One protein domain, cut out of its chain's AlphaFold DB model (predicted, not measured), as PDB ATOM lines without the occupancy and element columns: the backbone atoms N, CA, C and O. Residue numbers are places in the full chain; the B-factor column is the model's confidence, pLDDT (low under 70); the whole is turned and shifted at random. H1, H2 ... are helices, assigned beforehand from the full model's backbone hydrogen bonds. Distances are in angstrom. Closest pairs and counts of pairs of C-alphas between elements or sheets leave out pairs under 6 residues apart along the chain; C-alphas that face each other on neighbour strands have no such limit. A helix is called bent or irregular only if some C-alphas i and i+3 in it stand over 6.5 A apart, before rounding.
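What this domain is: This is residues 8 to 40 and 123 to 231 of the 235 residues of an uncharacterized protein of Enterobacter kobei (UniProt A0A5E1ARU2). Look for an up-and-down bundle of four helices, each running against the one before: H2 lies between H1 on one side and H3 and short H4 on the other, while residues 220 to 231 stick out crosswise. The printed part has 142 residues with five named helices, H1 to H5, and no named strand: all helix, only just compact, close to loose (radius of gyration of the C-alphas 17.1 A), spanning 49 by 43 by 23 A.

Where its parts are: Find C-alpha 8 at (-11.906, -22.371, 14.724); H1, residues 8 to 39, runs 46.5 A. H2, residues 123 to 154, runs 45.8 A. H3, residues 160 to 186, is irregular: C-alphas 162 and 165 are 7.7 A apart. H4 is residues 203 to 213; H5, residues 215 to 230, ends at C-alpha (-45.591, -51.817, 5.722).

How they stand to each other: At C-alphas Thr 28 and Ile 131, 5.8 A, the closest, H1 touches H2. Residues 129 to 144 of H2 touch H3, a hairpin, closest C-alphas Gly 136 and Ala 175, 4.1 A. Residues 171 to 182 of H3 touch H4, another hairpin, closest C-alphas Gly 174 and Gly 212, 4.0 A. H5 only just touches H3, with 3 pairs of C-alphas within 8 A, about perpendicular at 75 degrees. Every O i to N i+4 pair is within hydrogen-bond range in H1, H2, H4 and H5; in H3, 18 of 23.

The domain as a whole: Residues 41 to 122 are not printed, a 12.9 A gap between C-alphas 40 and 123. The link H3 to H4 is long; pLDDT is under 70 at 15 residues, among them 191 to 200.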
ATOM      1  N   TYR A   8     -12.861 -21.635  15.555       80.56
ATOM      2  CA  TYR A   8     -11.906 -22.371  14.724       80.56
ATOM      3  C   TYR A   8     -12.533 -23.600  14.049       80.56
ATOM      4  O   TYR A   8     -12.246 -23.873  12.885       80.56
ATOM      5  N   GLU A   9     -13.435 -24.309  14.736       79.56
ATOM      6  CA  GLU A   9     -14.153 -25.463  14.178       79.56
ATOM      7  C   GLU A   9     -15.149 -25.023  13.097       79.56
ATOM      8  O   GLU A   9     -15.241 -25.656  12.044       79.56
ATOM      9  N   LYS A  10     -15.847 -23.898  13.314       76.75
ATOM     10  CA  LYS A  10     -16.762 -23.306  12.323       76.75
ATOM     11  C   LYS A  10     -16.016 -22.907  11.041       76.75
ATOM     12  O   LYS A  10     -16.468 -23.238   9.946       76.75
ATOM     13  N   ILE A  11     -14.867 -22.239  11.177       82.69
ATOM     14  CA  ILE A  11     -14.018 -21.828  10.045       82.69
ATOM     15  C   ILE A  11     -13.455 -23.055   9.316       82.69
ATOM     16  O   ILE A  11     -13.528 -23.127   8.090       82.69
ATOM     17  N   GLY A  12     -12.948 -24.047  10.054       83.69
ATOM     18  CA  GLY A  12     -12.422 -25.285   9.475       83.69
ATOM     19  C   GLY A  12     -13.475 -26.061   8.677       83.69
ATOM     20  O   GLY A  12     -13.211 -26.505   7.557       83.69
ATOM     21  N   LEU A  13     -14.699 -26.172   9.196       80.12
ATOM     22  CA  LEU A  13     -15.802 -26.812   8.478       80.12
ATOM     23  C   LEU A  13     -16.184 -26.032   7.214       80.12
ATOM     24  O   LEU A  13     -16.369 -26.623   6.155       80.12
ATOM     25  N   TYR A  14     -16.262 -24.706   7.296       83.06
ATOM     26  CA  TYR A  14     -16.560 -23.886   6.127       83.06
ATOM     27  C   TYR A  14     -15.513 -24.071   5.021       83.06
ATOM     28  O   TYR A  14     -15.873 -24.310   3.870       83.06
ATOM     29  N   LEU A  15     -14.223 -24.036   5.369       88.06
ATOM     30  CA  LEU A  15     -13.136 -24.230   4.410       88.06
ATOM     31  C   LEU A  15     -13.142 -25.634   3.797       88.06
ATOM     32  O   LEU A  15     -12.935 -25.772   2.593       88.06
ATOM     33  N   THR A  16     -13.419 -26.676   4.588       87.00
ATOM     34  CA  THR A  16     -13.513 -28.047   4.059       87.00
ATOM     35  C   THR A  16     -14.708 -28.212   3.123       87.00
ATOM     36  O   THR A  16     -14.550 -28.763   2.035       87.00
ATOM     37  N   LEU A  17     -15.880 -27.676   3.478       85.69
ATOM     38  CA  LEU A  17     -17.059 -27.689   2.609       85.69
ATOM     39  C   LEU A  17     -16.845 -26.892   1.322       85.69
ATOM     40  O   LEU A  17     -17.255 -27.339   0.253       85.69
ATOM     41  N   LEU A  18     -16.169 -25.747   1.406       89.56
ATOM     42  CA  LEU A  18     -15.812 -24.935   0.248       89.56
ATOM     43  C   LEU A  18     -14.841 -25.684  -0.672       89.56
ATOM     44  O   LEU A  18     -15.072 -25.739  -1.878       89.56
ATOM     45  N   PHE A  19     -13.816 -26.335  -0.120       92.31
ATOM     46  CA  PHE A  19     -12.881 -27.144  -0.903       92.31
ATOM     47  C   PHE A  19     -13.577 -28.323  -1.598       92.31
ATOM     48  O   PHE A  19     -13.399 -28.526  -2.798       92.31
ATOM     49  N   ILE A  20     -14.425 -29.062  -0.872       90.38
ATOM     50  CA  ILE A  20     -15.228 -30.157  -1.437       90.38
ATOM     51  C   ILE A  20     -16.148 -29.624  -2.540       90.38
ATOM     52  O   ILE A  20     -16.231 -30.221  -3.610       90.38
ATOM     53  N   SER A  21     -16.807 -28.486  -2.317       91.81
ATOM     54  CA  SER A  21     -17.688 -27.867  -3.307       91.81
ATOM     55  C   SER A  21     -16.942 -27.513  -4.590       91.81
ATOM     56  O   SER A  21     -17.392 -27.897  -5.667       91.81
ATOM     57  N   ILE A  22     -15.778 -26.863  -4.488       94.75
ATOM     58  CA  ILE A  22     -14.940 -26.532  -5.648       94.75
ATOM     59  C   ILE A  22     -14.519 -27.804  -6.387       94.75
ATOM     60  O   ILE A  22     -14.633 -27.858  -7.611       94.75
ATOM     61  N   ALA A  23     -14.087 -28.841  -5.665       94.75
ATOM     62  CA  ALA A  23     -13.690 -30.112  -6.266       94.75
ATOM     63  C   ALA A  23     -14.848 -30.782  -7.026       94.75
ATOM     64  O   ALA A  23     -14.654 -31.262  -8.143       94.75
ATOM     65  N   VAL A  24     -16.062 -30.778  -6.463       94.88
ATOM     66  CA  VAL A  24     -17.255 -31.344  -7.111       94.88
ATOM     67  C   VAL A  24     -17.672 -30.513  -8.327       94.88
ATOM     68  O   VAL A  24     -17.970 -31.091  -9.373       94.88
ATOM     69  N   VAL A  25     -17.657 -29.177  -8.244       95.44
ATOM     70  CA  VAL A  25     -17.955 -28.289  -9.385       95.44
ATOM     71  C   VAL A  25     -16.955 -28.525 -10.514       95.44
ATOM     72  O   VAL A  25     -17.360 -28.793 -11.645       95.44
ATOM     73  N   TYR A  26     -15.658 -28.493 -10.205       96.31
ATOM     74  CA  TYR A  26     -14.600 -28.736 -11.181       96.31
ATOM     75  C   TYR A  26     -14.724 -30.124 -11.817       96.31
ATOM     76  O   TYR A  26     -14.682 -30.248 -13.040       96.31
ATOM     77  N   GLY A  27     -14.951 -31.162 -11.004       95.44
ATOM     78  CA  GLY A  27     -15.194 -32.516 -11.492       95.44
ATOM     79  C   GLY A  27     -16.383 -32.572 -12.448       95.44
ATOM     80  O   GLY A  27     -16.269 -33.131 -13.535       95.44
ATOM     81  N   THR A  28     -17.500 -31.935 -12.090       94.19
ATOM     82  CA  THR A  28     -18.714 -31.902 -12.922       94.19
ATOM     83  C   THR A  28     -18.434 -31.259 -14.277       94.19
ATOM     84  O   THR A  28     -18.738 -31.857 -15.306       94.19
ATOM     85  N   LEU A  29     -17.795 -30.085 -14.289       94.75
ATOM     86  CA  LEU A  29     -17.419 -29.388 -15.521       94.75
ATOM     87  C   LEU A  29     -16.476 -30.234 -16.383       94.75
ATOM     88  O   LEU A  29     -16.684 -30.352 -17.588       94.75
ATOM     89  N   ARG A  30     -15.485 -30.888 -15.765       95.69
ATOM     90  CA  ARG A  30     -14.533 -31.749 -16.473       95.69
ATOM     91  C   ARG A  30     -15.206 -32.959 -17.121       95.69
ATOM     92  O   ARG A  30     -14.837 -33.341 -18.229       95.69
ATOM     93  N   TYR A  31     -16.183 -33.567 -16.451       94.88
ATOM     94  CA  TYR A  31     -16.940 -34.679 -17.023       94.88
ATOM     95  C   TYR A  31     -17.905 -34.229 -18.126       94.88
ATOM     96  O   TYR A  31     -18.074 -34.972 -19.091       94.88
ATOM     97  N   ILE A  32     -18.496 -33.033 -18.025       92.69
ATOM     98  CA  ILE A  32     -19.327 -32.449 -19.093       92.69
ATOM     99  C   ILE A  32     -18.489 -32.184 -20.348       92.69
ATOM    100  O   ILE A  32     -18.883 -32.593 -21.437       92.69
ATOM    101  N   ASP A  33     -17.315 -31.576 -20.197       92.19
ATOM    102  CA  ASP A  33     -16.367 -31.338 -21.293       92.19
ATOM    103  C   ASP A  33     -15.959 -32.655 -21.987       92.19
ATOM    104  O   ASP A  33     -16.002 -32.794 -23.213       92.19
ATOM    105  N   ASN A  34     -15.671 -33.692 -21.191       93.06
ATOM    106  CA  ASN A  34     -15.391 -35.025 -21.721       93.06
ATOM    107  C   ASN A  34     -16.608 -35.630 -22.450       93.06
ATOM    108  O   ASN A  34     -16.451 -36.217 -23.516       93.06
ATOM    109  N   LEU A  35     -17.826 -35.466 -21.921       90.69
ATOM    110  CA  LEU A  35     -19.059 -35.937 -22.561       90.69
ATOM    111  C   LEU A  35     -19.254 -35.297 -23.943       90.69
ATOM    112  O   LEU A  35     -19.476 -36.019 -24.916       90.69
ATOM    113  N   GLN A  36     -19.113 -33.973 -24.037       88.69
ATOM    114  CA  GLN A  36     -19.232 -33.228 -25.297       88.69
ATOM    115  C   GLN A  36     -18.165 -33.659 -26.312       88.69
ATOM    116  O   GLN A  36     -18.451 -33.850 -27.497       88.69
ATOM    117  N   THR A  37     -16.942 -33.902 -25.835       89.06
ATOM    118  CA  THR A  37     -15.864 -34.438 -26.671       89.06
ATOM    119  C   THR A  37     -16.237 -35.816 -27.226       89.06
ATOM    120  O   THR A  37     -16.147 -36.025 -28.429       89.06
ATOM    121  N   GLN A  38     -16.730 -36.744 -26.393       88.00
ATOM    122  CA  GLN A  38     -17.126 -38.090 -26.844       88.00
ATOM    123  C   GLN A  38     -18.301 -38.071 -27.837       88.00
ATOM    124  O   GLN A  38     -18.331 -38.883 -28.758       88.00
ATOM    125  N   GLN A  39     -19.247 -37.141 -27.695       84.62
ATOM    126  CA  GLN A  39     -20.384 -37.010 -28.618       84.62
ATOM    127  C   GLN A  39     -19.974 -36.583 -30.036       84.62
ATOM    128  O   GLN A  39     -20.698 -36.863 -30.990       84.62
ATOM    129  N   SER A  40     -18.815 -35.937 -30.192       83.75
ATOM    130  CA  SER A  40     -18.312 -35.441 -31.480       83.75
ATOM    131  C   SER A  40     -17.205 -36.305 -32.100       83.75
ATOM    132  O   SER A  40     -16.718 -35.976 -33.184       83.75
ATOM    133  N   LYS A 123     -19.455 -45.707 -23.039       92.25
ATOM    134  CA  LYS A 123     -18.633 -44.615 -22.487       92.25
ATOM    135  C   LYS A 123     -19.480 -43.384 -22.158       92.25
ATOM    136  O   LYS A 123     -19.378 -42.868 -21.047       92.25
ATOM    137  N   ILE A 124     -20.339 -42.952 -23.079       91.50
ATOM    138  CA  ILE A 124     -21.250 -41.812 -22.893       91.50
ATOM    139  C   ILE A 124     -22.202 -42.070 -21.717       91.50
ATOM    140  O   ILE A 124     -22.347 -41.214 -20.846       91.50
ATOM    141  N   ALA A 125     -22.801 -43.259 -21.629       90.94
ATOM    142  CA  ALA A 125     -23.692 -43.634 -20.532       90.94
ATOM    143  C   ALA A 125     -22.982 -43.587 -19.169       90.94
ATOM    144  O   ALA A 125     -23.506 -43.004 -18.220       90.94
ATOM    145  N   LYS A 126     -21.754 -44.121 -19.078       92.81
ATOM    146  CA  LYS A 126     -20.927 -44.024 -17.863       92.81
ATOM    147  C   LYS A 126     -20.669 -42.571 -17.467       92.81
ATOM    148  O   LYS A 126     -20.808 -42.231 -16.296       92.81
ATOM    149  N   LEU A 127     -20.333 -41.708 -18.429       93.50
ATOM    150  CA  LEU A 127     -20.127 -40.278 -18.176       93.50
ATOM    151  C   LEU A 127     -21.399 -39.607 -17.651       93.50
ATOM    152  O   LEU A 127     -21.327 -38.880 -16.662       93.50
ATOM    153  N   ILE A 128     -22.563 -39.900 -18.239       92.44
ATOM    154  CA  ILE A 128     -23.857 -39.396 -17.753       92.44
ATOM    155  C   ILE A 128     -24.090 -39.812 -16.294       92.44
ATOM    156  O   ILE A 128     -24.490 -38.976 -15.488       92.44
ATOM    157  N   PHE A 129     -23.796 -41.060 -15.921       93.69
ATOM    158  CA  PHE A 129     -23.944 -41.519 -14.535       93.69
ATOM    159  C   PHE A 129     -22.973 -40.836 -13.564       93.69
ATOM    160  O   PHE A 129     -23.374 -40.491 -12.452       93.69
ATOM    161  N   TYR A 130     -21.730 -40.569 -13.970       95.25
ATOM    162  CA  TYR A 130     -20.800 -39.786 -13.147       95.25
ATOM    163  C   TYR A 130     -21.263 -38.338 -12.973       95.25
ATOM    164  O   TYR A 130     -21.230 -37.811 -11.861       95.25
ATOM    165  N   ILE A 131     -21.749 -37.705 -14.041       94.81
ATOM    166  CA  ILE A 131     -22.300 -36.347 -13.977       94.81
ATOM    167  C   ILE A 131     -23.561 -36.330 -13.104       94.81
ATOM    168  O   ILE A 131     -23.746 -35.405 -12.321       94.81
ATOM    169  N   ALA A 132     -24.400 -37.365 -13.174       94.62
ATOM    170  CA  ALA A 132     -25.564 -37.517 -12.307       94.62
ATOM    171  C   ALA A 132     -25.169 -37.620 -10.826       94.62
ATOM    172  O   ALA A 132     -25.731 -36.894 -10.011       94.62
ATOM    173  N   LEU A 133     -24.183 -38.454 -10.478       95.75
ATOM    174  CA  LEU A 133     -23.644 -38.543  -9.114       95.75
ATOM    175  C   LEU A 133     -23.158 -37.177  -8.612       95.75
ATOM    176  O   LEU A 133     -23.510 -36.749  -7.513       95.75
ATOM    177  N   LEU A 134     -22.365 -36.472  -9.419       96.31
ATOM    178  CA  LEU A 134     -21.816 -35.175  -9.030       96.31
ATOM    179  C   LEU A 134     -22.895 -34.086  -8.963       96.31
ATOM    180  O   LEU A 134     -22.879 -33.281  -8.037       96.31
ATOM    181  N   GLY A 135     -23.878 -34.103  -9.864       95.50
ATOM    182  CA  GLY A 135     -25.044 -33.221  -9.819       95.50
ATOM    183  C   GLY A 135     -25.836 -33.380  -8.520       95.50
ATOM    184  O   GLY A 135     -26.137 -32.392  -7.852       95.50
ATOM    185  N   GLY A 136     -26.089 -34.619  -8.097       95.81
ATOM    186  CA  GLY A 136     -26.753 -34.904  -6.827       95.81
ATOM    187  C   GLY A 136     -25.932 -34.438  -5.620       95.81
ATOM    188  O   GLY A 136     -26.471 -33.847  -4.678       95.81
ATOM    189  N   ALA A 137     -24.608 -34.618  -5.667       95.62
ATOM    190  CA  ALA A 137     -23.707 -34.077  -4.652       95.62
ATOM    191  C   ALA A 137     -23.772 -32.541  -4.595       95.62
ATOM    192  O   ALA A 137     -23.892 -31.986  -3.505       95.62
ATOM    193  N   LEU A 138     -23.761 -31.851  -5.745       95.50
ATOM    194  CA  LEU A 138     -23.875 -30.388  -5.830       95.50
ATOM    195  C   LEU A 138     -25.165 -29.877  -5.194       95.50
ATOM    196  O   LEU A 138     -25.119 -28.949  -4.387       95.50
ATOM    197  N   GLY A 139     -26.301 -30.498  -5.515       93.81
ATOM    198  CA  GLY A 139     -27.587 -30.136  -4.921       93.81
ATOM    199  C   GLY A 139     -27.578 -30.255  -3.397       93.81
ATOM    200  O   GLY A 139     -28.021 -29.349  -2.688       93.81
ATOM    201  N   SER A 140     -27.009 -31.342  -2.876       93.75
ATOM    202  CA  SER A 140     -26.906 -31.569  -1.434       93.75
ATOM    203  C   SER A 140     -25.913 -30.622  -0.750       93.75
ATOM    204  O   SER A 140     -26.200 -30.103   0.328       93.75
ATOM    205  N   ILE A 141     -24.783 -30.314  -1.393       92.75
ATOM    206  CA  ILE A 141     -23.813 -29.315  -0.917       92.75
ATOM    207  C   ILE A 141     -24.460 -27.926  -0.852       92.75
ATOM    208  O   ILE A 141     -24.291 -27.221   0.141       92.75
ATOM    209  N   LEU A 142     -25.252 -27.545  -1.858       91.94
ATOM    210  CA  LEU A 142     -25.988 -26.282  -1.848       91.94
ATOM    211  C   LEU A 142     -26.953 -26.211  -0.657       91.94
ATOM    212  O   LEU A 142     -26.965 -25.221   0.074       91.94
ATOM    213  N   ARG A 143     -27.713 -27.286  -0.406       89.56
ATOM    214  CA  ARG A 143     -28.577 -27.390   0.779       89.56
ATOM    215  C   ARG A 143     -27.768 -27.292   2.076       89.56
ATOM    216  O   ARG A 143     -28.200 -26.646   3.026       89.56
ATOM    217  N   LEU A 144     -26.584 -27.900   2.110       89.19
ATOM    218  CA  LEU A 144     -25.697 -27.881   3.265       89.19
ATOM    219  C   LEU A 144     -25.196 -26.474   3.595       89.19
ATOM    220  O   LEU A 144     -25.160 -26.119   4.770       89.19
ATOM    221  N   PHE A 145     -24.857 -25.667   2.586       87.50
ATOM    222  CA  PHE A 145     -24.494 -24.265   2.794       87.50
ATOM    223  C   PHE A 145     -25.659 -23.454   3.363       87.50
ATOM    224  O   PHE A 145     -25.453 -22.690   4.303       87.50
ATOM    225  N   ILE A 146     -26.882 -23.654   2.857       86.56
ATOM    226  CA  ILE A 146     -28.081 -22.980   3.380       86.56
ATOM    227  C   ILE A 146     -28.311 -23.351   4.851       86.56
ATOM    228  O   ILE A 146     -28.485 -22.469   5.692       86.56
ATOM    229  N   ASP A 147     -28.250 -24.643   5.183       83.62
ATOM    230  CA  ASP A 147     -28.421 -25.128   6.556       83.62
ATOM    231  C   ASP A 147     -27.291 -24.645   7.480       83.62
ATOM    232  O   ASP A 147     -27.535 -24.310   8.642       83.62
ATOM    233  N   PHE A 148     -26.053 -24.589   6.979       81.62
ATOM    234  CA  PHE A 148     -24.906 -24.075   7.722       81.62
ATOM    235  C   PHE A 148     -25.076 -22.590   8.034       81.62
ATOM    236  O   PHE A 148     -24.973 -22.207   9.196       81.62
ATOM    237  N   VAL A 149     -25.405 -21.759   7.043       80.69
ATOM    238  CA  VAL A 149     -25.673 -20.330   7.256       80.69
ATOM    239  C   VAL A 149     -26.839 -20.150   8.237       80.69
ATOM    240  O   VAL A 149     -26.713 -19.407   9.211       80.69
ATOM    241  N   GLY A 150     -27.926 -20.906   8.059       77.94
ATOM    242  CA  GLY A 150     -29.093 -20.910   8.943       77.94
ATOM    243  C   GLY A 150     -28.767 -21.238  10.404       77.94
ATOM    244  O   GLY A 150     -29.201 -20.540  11.319       77.94
ATOM    245  N   ASN A 151     -27.985 -22.286  10.657       74.69
ATOM    246  CA  ASN A 151     -27.717 -22.744  12.023       74.69
ATOM    247  C   ASN A 151     -26.512 -22.058  12.677       74.69
ATOM    248  O   ASN A 151     -26.539 -21.823  13.884       74.69
ATOM    249  N   ALA A 152     -25.467 -21.747  11.909       72.00
ATOM    250  CA  ALA A 152     -24.238 -21.147  12.419       72.00
ATOM    251  C   ALA A 152     -24.340 -19.627  12.572       72.00
ATOM    252  O   ALA A 152     -23.752 -19.094  13.507       72.00
ATOM    253  N   SER A 153     -25.066 -18.948  11.672       68.50
ATOM    254  CA  SER A 153     -25.146 -17.477  11.659       68.50
ATOM    255  C   SER A 153     -26.419 -16.949  12.315       68.50
ATOM    256  O   SER A 153     -26.355 -15.951  13.022       68.50
ATOM    257  N   TYR A 154     -27.569 -17.610  12.121       66.69
ATOM    258  CA  TYR A 154     -28.847 -17.101  12.647       66.69
ATOM    259  C   TYR A 154     -29.264 -17.693  13.995       66.69
ATOM    260  O   TYR A 154     -29.932 -17.016  14.769       66.69
ATOM    261  N   LYS A 155     -28.917 -18.954  14.281       74.56
ATOM    262  CA  LYS A 155     -29.370 -19.657  15.501       74.56
ATOM    263  C   LYS A 155     -28.268 -19.905  16.529       74.56
ATOM    264  O   LYS A 155     -28.576 -20.366  17.622       74.56
ATOM    265  N   ASP A 156     -27.013 -19.662  16.150       67.62
ATOM    266  CA  ASP A 156     -25.785 -19.912  16.921       67.62
ATOM    267  C   ASP A 156     -25.763 -21.265  17.675       67.62
ATOM    268  O   ASP A 156     -25.205 -21.415  18.759       67.62
ATOM    269  N   ALA A 157     -26.397 -22.281  17.081       71.19
ATOM    270  CA  ALA A 157     -26.696 -23.570  17.711       71.19
ATOM    271  C   ALA A 157     -25.880 -24.721  17.100       71.19
ATOM    272  O   ALA A 157     -26.320 -25.874  17.071       71.19
ATOM    273  N   LEU A 158     -24.704 -24.413  16.548       68.12
ATOM    274  CA  LEU A 158     -23.883 -25.402  15.858       68.12
ATOM    275  C   LEU A 158     -23.158 -26.307  16.870       68.12
ATOM    276  O   LEU A 158     -22.219 -25.879  17.539       68.12
ATOM    277  N   ASP A 159     -23.598 -27.564  16.953       73.56
ATOM    278  CA  ASP A 159     -22.978 -28.629  17.756       73.56
ATOM    279  C   ASP A 159     -22.214 -29.599  16.840       73.56
ATOM    280  O   ASP A 159     -22.754 -30.564  16.292       73.56
ATOM    281  N   PHE A 160     -20.929 -29.325  16.633       69.75
ATOM    282  CA  PHE A 160     -20.127 -30.094  15.687       69.75
ATOM    283  C   PHE A 160     -19.955 -31.560  16.112       69.75
ATOM    284  O   PHE A 160     -20.089 -32.458  15.283       69.75
ATOM    285  N   LYS A 161     -19.743 -31.828  17.407       72.69
ATOM    286  CA  LYS A 161     -19.526 -33.193  17.919       72.69
ATOM    287  C   LYS A 161     -20.707 -34.111  17.628       72.69
ATOM    288  O   LYS A 161     -20.512 -35.303  17.393       72.69
ATOM    289  N   ARG A 162     -21.918 -33.556  17.609       77.38
ATOM    290  CA  ARG A 162     -23.137 -34.300  17.298       77.38
ATOM    291  C   ARG A 162     -23.413 -34.412  15.800       77.38
ATOM    292  O   ARG A 162     -23.860 -35.463  15.347       77.38
ATOM    293  N   TRP A 163     -23.188 -33.341  15.041       76.69
ATOM    294  CA  TRP A 163     -23.674 -33.234  13.662       76.69
ATOM    295  C   TRP A 163     -22.607 -33.475  12.588       76.69
ATOM    296  O   TRP A 163     -22.972 -33.578  11.419       76.69
ATOM    297  N   TRP A 164     -21.323 -33.643  12.939       77.56
ATOM    298  CA  TRP A 164     -20.247 -33.906  11.968       77.56
ATOM    299  C   TRP A 164     -20.561 -35.027  10.954       77.56
ATOM    300  O   TRP A 164     -20.339 -34.785   9.765       77.56
ATOM    301  N   PRO A 165     -21.161 -36.188  11.320       81.06
ATOM    302  CA  PRO A 165     -21.421 -37.248  10.347       81.06
ATOM    303  C   PRO A 165     -22.432 -36.802   9.291       81.06
ATOM    304  O   PRO A 165     -22.343 -37.198   8.133       81.06
ATOM    305  N   LEU A 166     -23.378 -35.940   9.670       81.06
ATOM    306  CA  LEU A 166     -24.408 -35.413   8.783       81.06
ATOM    307  C   LEU A 166     -23.793 -34.552   7.668       81.06
ATOM    308  O   LEU A 166     -24.218 -34.651   6.520       81.06
ATOM    309  N   TYR A 167     -22.775 -33.744   7.984       79.69
ATOM    310  CA  TYR A 167     -22.113 -32.879   7.000       79.69
ATOM    311  C   TYR A 167     -21.344 -33.675   5.932       79.69
ATOM    312  O   TYR A 167     -21.330 -33.265   4.776       79.69
ATOM    313  N   PHE A 168     -20.778 -34.835   6.284       81.38
ATOM    314  CA  PHE A 168     -20.068 -35.704   5.332       81.38
ATOM    315  C   PHE A 168     -20.983 -36.678   4.586       81.38
ATOM    316  O   PHE A 168     -20.772 -36.953   3.407       81.38
ATOM    317  N   THR A 169     -22.011 -37.207   5.250       85.62
ATOM    318  CA  THR A 169     -22.918 -38.195   4.644       85.62
ATOM    319  C   THR A 169     -23.924 -37.565   3.687       85.62
ATOM    320  O   THR A 169     -24.316 -38.211   2.720       85.62
ATOM    321  N   ARG A 170     -24.312 -36.300   3.892       87.56
ATOM    322  CA  ARG A 170     -25.293 -35.613   3.036       87.56
ATOM    323  C   ARG A 170     -24.868 -35.487   1.568       87.56
ATOM    324  O   ARG A 170     -25.694 -35.796   0.709       87.56
ATOM    325  N   PRO A 171     -23.640 -35.060   1.224       90.88
ATOM    326  CA  PRO A 171     -23.202 -35.055  -0.171       90.88
ATOM    327  C   PRO A 171     -23.255 -36.448  -0.810       90.88
ATOM    328  O   PRO A 171     -23.655 -36.575  -1.963       90.88
ATOM    329  N   ILE A 172     -22.927 -37.494  -0.043       91.75
ATOM    330  CA  ILE A 172     -22.959 -38.890  -0.502       91.75
ATOM    331  C   ILE A 172     -24.401 -39.336  -0.774       91.75
ATOM    332  O   ILE A 172     -24.681 -39.886  -1.837       91.75
ATOM    333  N   THR A 173     -25.335 -39.076   0.146       91.56
ATOM    334  CA  THR A 173     -26.746 -39.436  -0.059       91.56
ATOM    335  C   THR A 173     -27.370 -38.652  -1.208       91.56
ATOM    336  O   THR A 173     -28.104 -39.237  -2.001       91.56
ATOM    337  N   GLY A 174     -27.020 -37.372  -1.357       93.12
ATOM    338  CA  GLY A 174     -27.417 -36.559  -2.505       93.12
ATOM    339  C   GLY A 174     -26.894 -37.114  -3.826       93.12
ATOM    340  O   GLY A 174     -27.656 -37.213  -4.785       93.12
ATOM    341  N   ALA A 175     -25.629 -37.545  -3.868       94.44
ATOM    342  CA  ALA A 175     -25.042 -38.175  -5.047       94.44
ATOM    343  C   ALA A 175     -25.800 -39.446  -5.447       94.44
ATOM    344  O   ALA A 175     -26.194 -39.601  -6.602       94.44
ATOM    345  N   ILE A 176     -26.046 -40.331  -4.477       94.19
ATOM    346  CA  ILE A 176     -26.788 -41.578  -4.692       94.19
ATOM    347  C   ILE A 176     -28.199 -41.283  -5.208       94.19
ATOM    348  O   ILE A 176     -28.638 -41.915  -6.165       94.19
ATOM    349  N   LEU A 177     -28.900 -40.309  -4.619       92.38
ATOM    350  CA  LEU A 177     -30.247 -39.947  -5.053       92.38
ATOM    351  C   LEU A 177     -30.251 -39.401  -6.491       92.38
ATOM    352  O   LEU A 177     -31.065 -39.838  -7.301       92.38
ATOM    353  N   GLY A 178     -29.299 -38.523  -6.823       92.75
ATOM    354  CA  GLY A 178     -29.102 -38.015  -8.183       92.75
ATOM    355  C   GLY A 178     -28.868 -39.128  -9.199       92.75
ATOM    356  O   GLY A 178     -29.490 -39.143 -10.260       92.75
ATOM    357  N   LEU A 179     -28.040 -40.117  -8.854       94.25
ATOM    358  CA  LEU A 179     -27.822 -41.291  -9.696       94.25
ATOM    359  C   LEU A 179     -29.100 -42.119  -9.876       94.25
ATOM    360  O   LEU A 179     -29.446 -42.455 -11.006       94.25
ATOM    361  N   ILE A 180     -29.808 -42.431  -8.784       91.88
ATOM    362  CA  ILE A 180     -31.040 -43.234  -8.818       91.88
ATOM    363  C   ILE A 180     -32.071 -42.591  -9.741       91.88
ATOM    364  O   ILE A 180     -32.619 -43.266 -10.607       91.88
ATOM    365  N   VAL A 181     -32.311 -41.288  -9.595       90.94
ATOM    366  CA  VAL A 181     -33.298 -40.573 -10.412       90.94
ATOM    367  C   VAL A 181     -32.959 -40.677 -11.902       90.94
ATOM    368  O   VAL A 181     -33.845 -40.908 -12.723       90.94
ATOM    369  N   ILE A 182     -31.680 -40.571 -12.260       91.25
ATOM    370  CA  ILE A 182     -31.239 -40.646 -13.657       91.25
ATOM    371  C   ILE A 182     -31.294 -42.073 -14.200       91.25
ATOM    372  O   ILE A 182     -31.662 -42.254 -15.359       91.25
ATOM    373  N   ILE A 183     -31.003 -43.083 -13.376       90.19
ATOM    374  CA  ILE A 183     -31.210 -44.491 -13.740       90.19
ATOM    375  C   ILE A 183     -32.688 -44.743 -14.036       90.19
ATOM    376  O   ILE A 183     -32.995 -45.252 -15.107       90.19
ATOM    377  N   LEU A 184     -33.595 -44.335 -13.140       88.56
ATOM    378  CA  LEU A 184     -35.043 -44.524 -13.304       88.56
ATOM    379  C   LEU A 184     -35.583 -43.848 -14.569       88.56
ATOM    380  O   LEU A 184     -36.499 -44.357 -15.214       88.56
ATOM    381  N   LEU A 185     -35.008 -42.699 -14.917       85.94
ATOM    382  CA  LEU A 185     -35.376 -41.959 -16.112       85.94
ATOM    383  C   LEU A 185     -34.844 -42.626 -17.385       85.94
ATOM    384  O   LEU A 185     -35.577 -42.793 -18.352       85.94
ATOM    385  N   LYS A 186     -33.576 -43.056 -17.382       82.88
ATOM    386  CA  LYS A 186     -32.960 -43.771 -18.511       82.88
ATOM    387  C   LYS A 186     -33.546 -45.168 -18.717       82.88
ATOM    388  O   LYS A 186     -33.522 -45.659 -19.838       82.88
ATOM    389  N   SER A 187     -34.083 -45.791 -17.670       83.56
ATOM    390  CA  SER A 187     -34.777 -47.079 -17.742       83.56
ATOM    391  C   SER A 187     -36.264 -46.954 -18.092       83.56
ATOM    392  O   SER A 187     -36.976 -47.952 -18.013       83.56
ATOM    393  N   ASN A 188     -36.757 -45.751 -18.420       80.38
ATOM    394  CA  ASN A 188     -38.167 -45.472 -18.715       80.38
ATOM    395  C   ASN A 188     -39.152 -45.882 -17.597       80.38
ATOM    396  O   ASN A 188     -40.331 -46.100 -17.864       80.38
ATOM    397  N   ILE A 189     -38.699 -45.971 -16.339       81.88
ATOM    398  CA  ILE A 189     -39.590 -46.205 -15.185       81.88
ATOM    399  C   ILE A 189     -40.320 -44.907 -14.825       81.88
ATOM    400  O   ILE A 189     -41.487 -44.927 -14.439       81.88
ATOM    401  N   ILE A 190     -39.630 -43.773 -14.970       76.94
ATOM    402  CA  ILE A 190     -40.198 -42.433 -14.826       76.94
ATOM    403  C   ILE A 190     -40.075 -41.731 -16.176       76.94
ATOM    404  O   ILE A 190     -38.966 -41.526 -16.667       76.94
ATOM    405  N   SER A 191     -41.203 -41.327 -16.756       69.88
ATOM    406  CA  SER A 191     -41.231 -40.469 -17.938       69.88
ATOM    407  C   SER A 191     -41.464 -39.019 -17.518       69.88
ATOM    408  O   SER A 191     -42.375 -38.702 -16.754       69.88
ATOM    409  N   LEU A 192     -40.613 -38.121 -18.010       69.62
ATOM    410  CA  LEU A 192     -40.820 -36.683 -17.903       69.62
ATOM    411  C   LEU A 192     -40.984 -36.128 -19.313       69.62
ATOM    412  O   LEU A 192     -40.077 -36.250 -20.136       69.62
ATOM    413  N   THR A 193     -42.121 -35.495 -19.585       62.53
ATOM    414  CA  THR A 193     -42.345 -34.789 -20.849       62.53
ATOM    415  C   THR A 193     -41.643 -33.436 -20.785       62.53
ATOM    416  O   THR A 193     -42.242 -32.417 -20.453       62.53
ATOM    417  N   LEU A 194     -40.338 -33.433 -21.047       62.41
ATOM    418  CA  LEU A 194     -39.550 -32.216 -21.224       62.41
ATOM    419  C   LEU A 194     -39.307 -32.004 -22.712       62.41
ATOM    420  O   LEU A 194     -39.043 -32.966 -23.425       62.41
ATOM    421  N   ASN A 195     -39.411 -30.756 -23.173       53.03
ATOM    422  CA  ASN A 195     -39.309 -30.417 -24.588       53.03
ATOM    423  C   ASN A 195     -37.905 -30.805 -25.113       53.03
ATOM    424  O   ASN A 195     -36.922 -30.162 -24.731       53.03
ATOM    425  N   PRO A 196     -37.768 -31.855 -25.943       53.56
ATOM    426  CA  PRO A 196     -36.472 -32.438 -26.293       53.56
ATOM    427  C   PRO A 196     -35.762 -31.678 -27.425       53.56
ATOM    428  O   PRO A 196     -34.809 -32.184 -28.006       53.56
ATOM    429  N   SER A 197     -36.207 -30.459 -27.749       45.28
ATOM    430  CA  SER A 197     -35.816 -29.701 -28.947       45.28
ATOM    431  C   SER A 197     -34.341 -29.280 -29.011       45.28
ATOM    432  O   SER A 197     -33.930 -28.689 -30.004       45.28
ATOM    433  N   HIS A 198     -33.536 -29.586 -27.988       53.72
ATOM    434  CA  HIS A 198     -32.101 -29.322 -27.985       53.72
ATOM    435  C   HIS A 198     -31.312 -30.616 -27.721       53.72
ATOM    436  O   HIS A 198     -31.312 -31.092 -26.582       53.72
ATOM    437  N   PRO A 199     -30.618 -31.175 -28.733       53.62
ATOM    438  CA  PRO A 199     -29.807 -32.388 -28.579       53.62
ATOM    439  C   PRO A 199     -28.659 -32.236 -27.562       53.62
ATOM    440  O   PRO A 199     -28.220 -33.232 -26.991       53.62
ATOM    441  N   ASP A 200     -28.261 -30.999 -27.247       63.22
ATOM    442  CA  ASP A 200     -27.244 -30.666 -26.236       63.22
ATOM    443  C   ASP A 200     -27.835 -30.369 -24.843       63.22
ATOM    444  O   ASP A 200     -27.144 -29.897 -23.937       63.22
ATOM    445  N   SER A 201     -29.135 -30.599 -24.647       72.94
ATOM    446  CA  SER A 201     -29.812 -30.245 -23.401       72.94
ATOM    447  C   SER A 201     -29.375 -31.138 -22.236       72.94
ATOM    448  O   SER A 201     -29.688 -32.329 -22.167       72.94
ATOM    449  N   LEU A 202     -28.709 -30.530 -21.252       84.31
ATOM    450  CA  LEU A 202     -28.332 -31.143 -19.976       84.31
ATOM    451  C   LEU A 202     -29.469 -31.080 -18.940       84.31
ATOM    452  O   LEU A 202     -29.223 -30.992 -17.741       84.31
ATOM    453  N   TRP A 203     -30.735 -31.111 -19.364       85.88
ATOM    454  CA  TRP A 203     -31.891 -31.017 -18.457       85.88
ATOM    455  C   TRP A 203     -31.853 -32.061 -17.326       85.88
ATOM    456  O   TRP A 203     -32.259 -31.797 -16.193       85.88
ATOM    457  N   TRP A 204     -31.314 -33.240 -17.625       87.25
ATOM    458  CA  TRP A 204     -31.158 -34.358 -16.703       87.25
ATOM    459  C   TRP A 204     -30.145 -34.039 -15.587       87.25
ATOM    460  O   TRP A 204     -30.314 -34.491 -14.457       87.25
ATOM    461  N   LEU A 205     -29.146 -33.183 -15.839       91.12
ATOM    462  CA  LEU A 205     -28.260 -32.656 -14.796       91.12
ATOM    463  C   LEU A 205     -29.044 -31.772 -13.819       91.12
ATOM    464  O   LEU A 205     -28.890 -31.917 -12.608       91.12
ATOM    465  N   GLY A 206     -29.917 -30.898 -14.331       90.25
ATOM    466  CA  GLY A 206     -30.785 -30.062 -13.499       90.25
ATOM    467  C   GLY A 206     -31.680 -30.897 -12.582       90.25
ATOM    468  O   GLY A 206     -31.760 -30.636 -11.384       90.25
ATOM    469  N   LEU A 207     -32.277 -31.962 -13.122       90.81
ATOM    470  CA  LEU A 207     -33.075 -32.919 -12.356       90.81
ATOM    471  C   LEU A 207     -32.246 -33.605 -11.255       90.81
ATOM    472  O   LEU A 207     -32.695 -33.702 -10.113       90.81
ATOM    473  N   SER A 208     -31.021 -34.031 -11.579       93.38
ATOM    474  CA  SER A 208     -30.106 -34.613 -10.596       93.38
ATOM    475  C   SER A 208     -29.777 -33.623  -9.466       93.38
ATOM    476  O   SER A 208     -29.914 -33.972  -8.291       93.38
ATOM    477  N   ILE A 209     -29.459 -32.365  -9.787       94.44
ATOM    478  CA  ILE A 209     -29.196 -31.314  -8.788       94.44
ATOM    479  C   ILE A 209     -30.413 -31.085  -7.886       94.44
ATOM    480  O   ILE A 209     -30.278 -31.071  -6.662       94.44
ATOM    481  N   ILE A 210     -31.609 -30.947  -8.464       92.81
ATOM    482  CA  ILE A 210     -32.852 -30.751  -7.701       92.81
ATOM    483  C   ILE A 210     -33.098 -31.937  -6.766       92.81
ATOM    484  O   ILE A 210     -33.439 -31.744  -5.598       92.81
ATOM    485  N   SER A 211     -32.881 -33.160  -7.252       91.88
ATOM    486  CA  SER A 211     -33.042 -34.359  -6.433       91.88
ATOM    487  C   SER A 211     -32.070 -34.363  -5.246       91.88
ATOM    488  O   SER A 211     -32.498 -34.534  -4.106       91.88
ATOM    489  N   GLY A 212     -30.790 -34.052  -5.476       92.31
ATOM    490  CA  GLY A 212     -29.783 -33.956  -4.422       92.31
ATOM    491  C   GLY A 212     -30.106 -32.874  -3.390       92.31
ATOM    492  O   GLY A 212     -29.963 -33.090  -2.186       92.31
ATOM    493  N   PHE A 213     -30.625 -31.731  -3.839       92.38
ATOM    494  CA  PHE A 213     -31.089 -30.658  -2.961       92.38
ATOM    495  C   PHE A 213     -32.279 -31.087  -2.088       92.38
ATOM    496  O   PHE A 213     -32.320 -30.793  -0.893       92.38
ATOM    497  N   GLY A 214     -33.227 -31.818  -2.679       90.00
ATOM    498  CA  GLY A 214     -34.440 -32.321  -2.035       90.00
ATOM    499  C   GLY A 214     -34.273 -33.636  -1.272       90.00
ATOM    500  O   GLY A 214     -35.278 -34.229  -0.888       90.00
ATOM    501  N   THR A 215     -33.046 -34.119  -1.037       87.81
ATOM    502  CA  THR A 215     -32.800 -35.450  -0.442       87.81
ATOM    503  C   THR A 215     -33.518 -35.648   0.896       87.81
ATOM    504  O   THR A 215     -34.052 -36.724   1.160       87.81
ATOM    505  N   ILE A 216     -33.570 -34.621   1.749       82.88
ATOM    506  CA  ILE A 216     -34.238 -34.699   3.060       82.88
ATOM    507  C   ILE A 216     -35.747 -34.880   2.878       82.88
ATOM    508  O   ILE A 216     -36.325 -35.823   3.412       82.88
ATOM    509  N   ASP A 217     -36.362 -34.027   2.063       83.25
ATOM    510  CA  ASP A 217     -37.803 -34.058   1.813       83.25
ATOM    511  C   ASP A 217     -38.212 -35.365   1.105       83.25
ATOM    512  O   ASP A 217     -39.234 -35.975   1.425       83.25
ATOM    513  N   ALA A 218     -37.382 -35.847   0.174       78.75
ATOM    514  CA  ALA A 218     -37.589 -37.104  -0.535       78.75
ATOM    515  C   ALA A 218     -37.485 -38.319   0.399       78.75
ATOM    516  O   ALA A 218     -38.360 -39.187   0.390       78.75
ATOM    517  N   THR A 219     -36.445 -38.384   1.235       79.69
ATOM    518  CA  THR A 219     -36.260 -39.487   2.193       79.69
ATOM    519  C   THR A 219     -37.334 -39.495   3.278       79.69
ATOM    520  O   THR A 219     -37.800 -40.567   3.667       79.69
ATOM    521  N   GLU A 220     -37.800 -38.327   3.724       82.31
ATOM    522  CA  GLU A 220     -38.926 -38.224   4.648       82.31
ATOM    523  C   GLU A 220     -40.217 -38.769   4.031       82.31
ATOM    524  O   GLU A 220     -40.886 -39.605   4.645       82.31
ATOM    525  N   ARG A 221     -40.538 -38.371   2.794       81.06
ATOM    526  CA  ARG A 221     -41.706 -38.894   2.074       81.06
ATOM    527  C   ARG A 221     -41.612 -40.400   1.854       81.06
ATOM    528  O   ARG A 221     -42.570 -41.101   2.156       81.06
ATOM    529  N   LEU A 222     -40.455 -40.912   1.432       80.12
ATOM    530  CA  LEU A 222     -40.226 -42.355   1.291       80.12
ATOM    531  C   LEU A 222     -40.438 -43.098   2.612       80.12
ATOM    532  O   LEU A 222     -41.052 -44.164   2.630       80.12
ATOM    533  N   ARG A 223     -39.994 -42.524   3.736       81.38
ATOM    534  CA  ARG A 223     -40.232 -43.096   5.064       81.38
ATOM    535  C   ARG A 223     -41.719 -43.129   5.411       81.38
ATOM    536  O   ARG A 223     -42.184 -44.125   5.960       81.38
ATOM    537  N   LEU A 224     -42.457 -42.056   5.127       84.50
ATOM    538  CA  LEU A 224     -43.902 -41.991   5.367       84.50
ATOM    539  C   LEU A 224     -44.657 -43.004   4.501       84.50
ATOM    540  O   LEU A 224     -45.489 -43.738   5.023       84.50
ATOM    541  N   THR A 225     -44.313 -43.114   3.217       81.19
ATOM    542  CA  THR A 225     -44.891 -44.106   2.304       81.19
ATOM    543  C   THR A 225     -44.566 -45.532   2.742       81.19
ATOM    544  O   THR A 225     -45.460 -46.366   2.814       81.19
ATOM    545  N   SER A 226     -43.315 -45.815   3.115       84.62
ATOM    546  CA  SER A 226     -42.913 -47.124   3.644       84.62
ATOM    547  C   SER A 226     -43.707 -47.489   4.901       84.62
ATOM    548  O   SER A 226     -44.226 -48.597   4.993       84.62
ATOM    549  N   LYS A 227     -43.893 -46.544   5.832       86.12
ATOM    550  CA  LYS A 227     -44.748 -46.749   7.009       86.12
ATOM    551  C   LYS A 227     -46.220 -46.942   6.658       86.12
ATOM    552  O   LYS A 227     -46.892 -47.675   7.363       86.12
ATOM    553  N   ALA A 228     -46.728 -46.294   5.617       86.69
ATOM    554  CA  ALA A 228     -48.110 -46.484   5.190       86.69
ATOM    555  C   ALA A 228     -48.337 -47.868   4.553       86.69
ATOM    556  O   ALA A 228     -49.392 -48.457   4.752       86.69
ATOM    557  N   ILE A 229     -47.352 -48.387   3.810       86.38
ATOM    558  CA  ILE A 229     -47.442 -49.685   3.118       86.38
ATOM    559  C   ILE A 229     -47.159 -50.852   4.071       86.38
ATOM    560  O   ILE A 229     -47.855 -51.862   4.037       86.38
ATOM    561  N   PHE A 230     -46.121 -50.726   4.897       87.31
ATOM    562  CA  PHE A 230     -45.591 -51.817   5.722       87.31
ATOM    563  C   PHE A 230     -45.809 -51.614   7.221       87.31
ATOM    564  O   PHE A 230     -45.454 -52.481   8.016       87.31
ATOM    565  N   GLY A 231     -46.331 -50.462   7.640       75.06
ATOM    566  CA  GLY A 231     -46.643 -50.227   9.041       75.06
ATOM    567  C   GLY A 231     -47.899 -50.985   9.434       75.06
ATOM    568  O   GLY A 231     -48.944 -50.838   8.802       75.06
TER     569      GLY A 231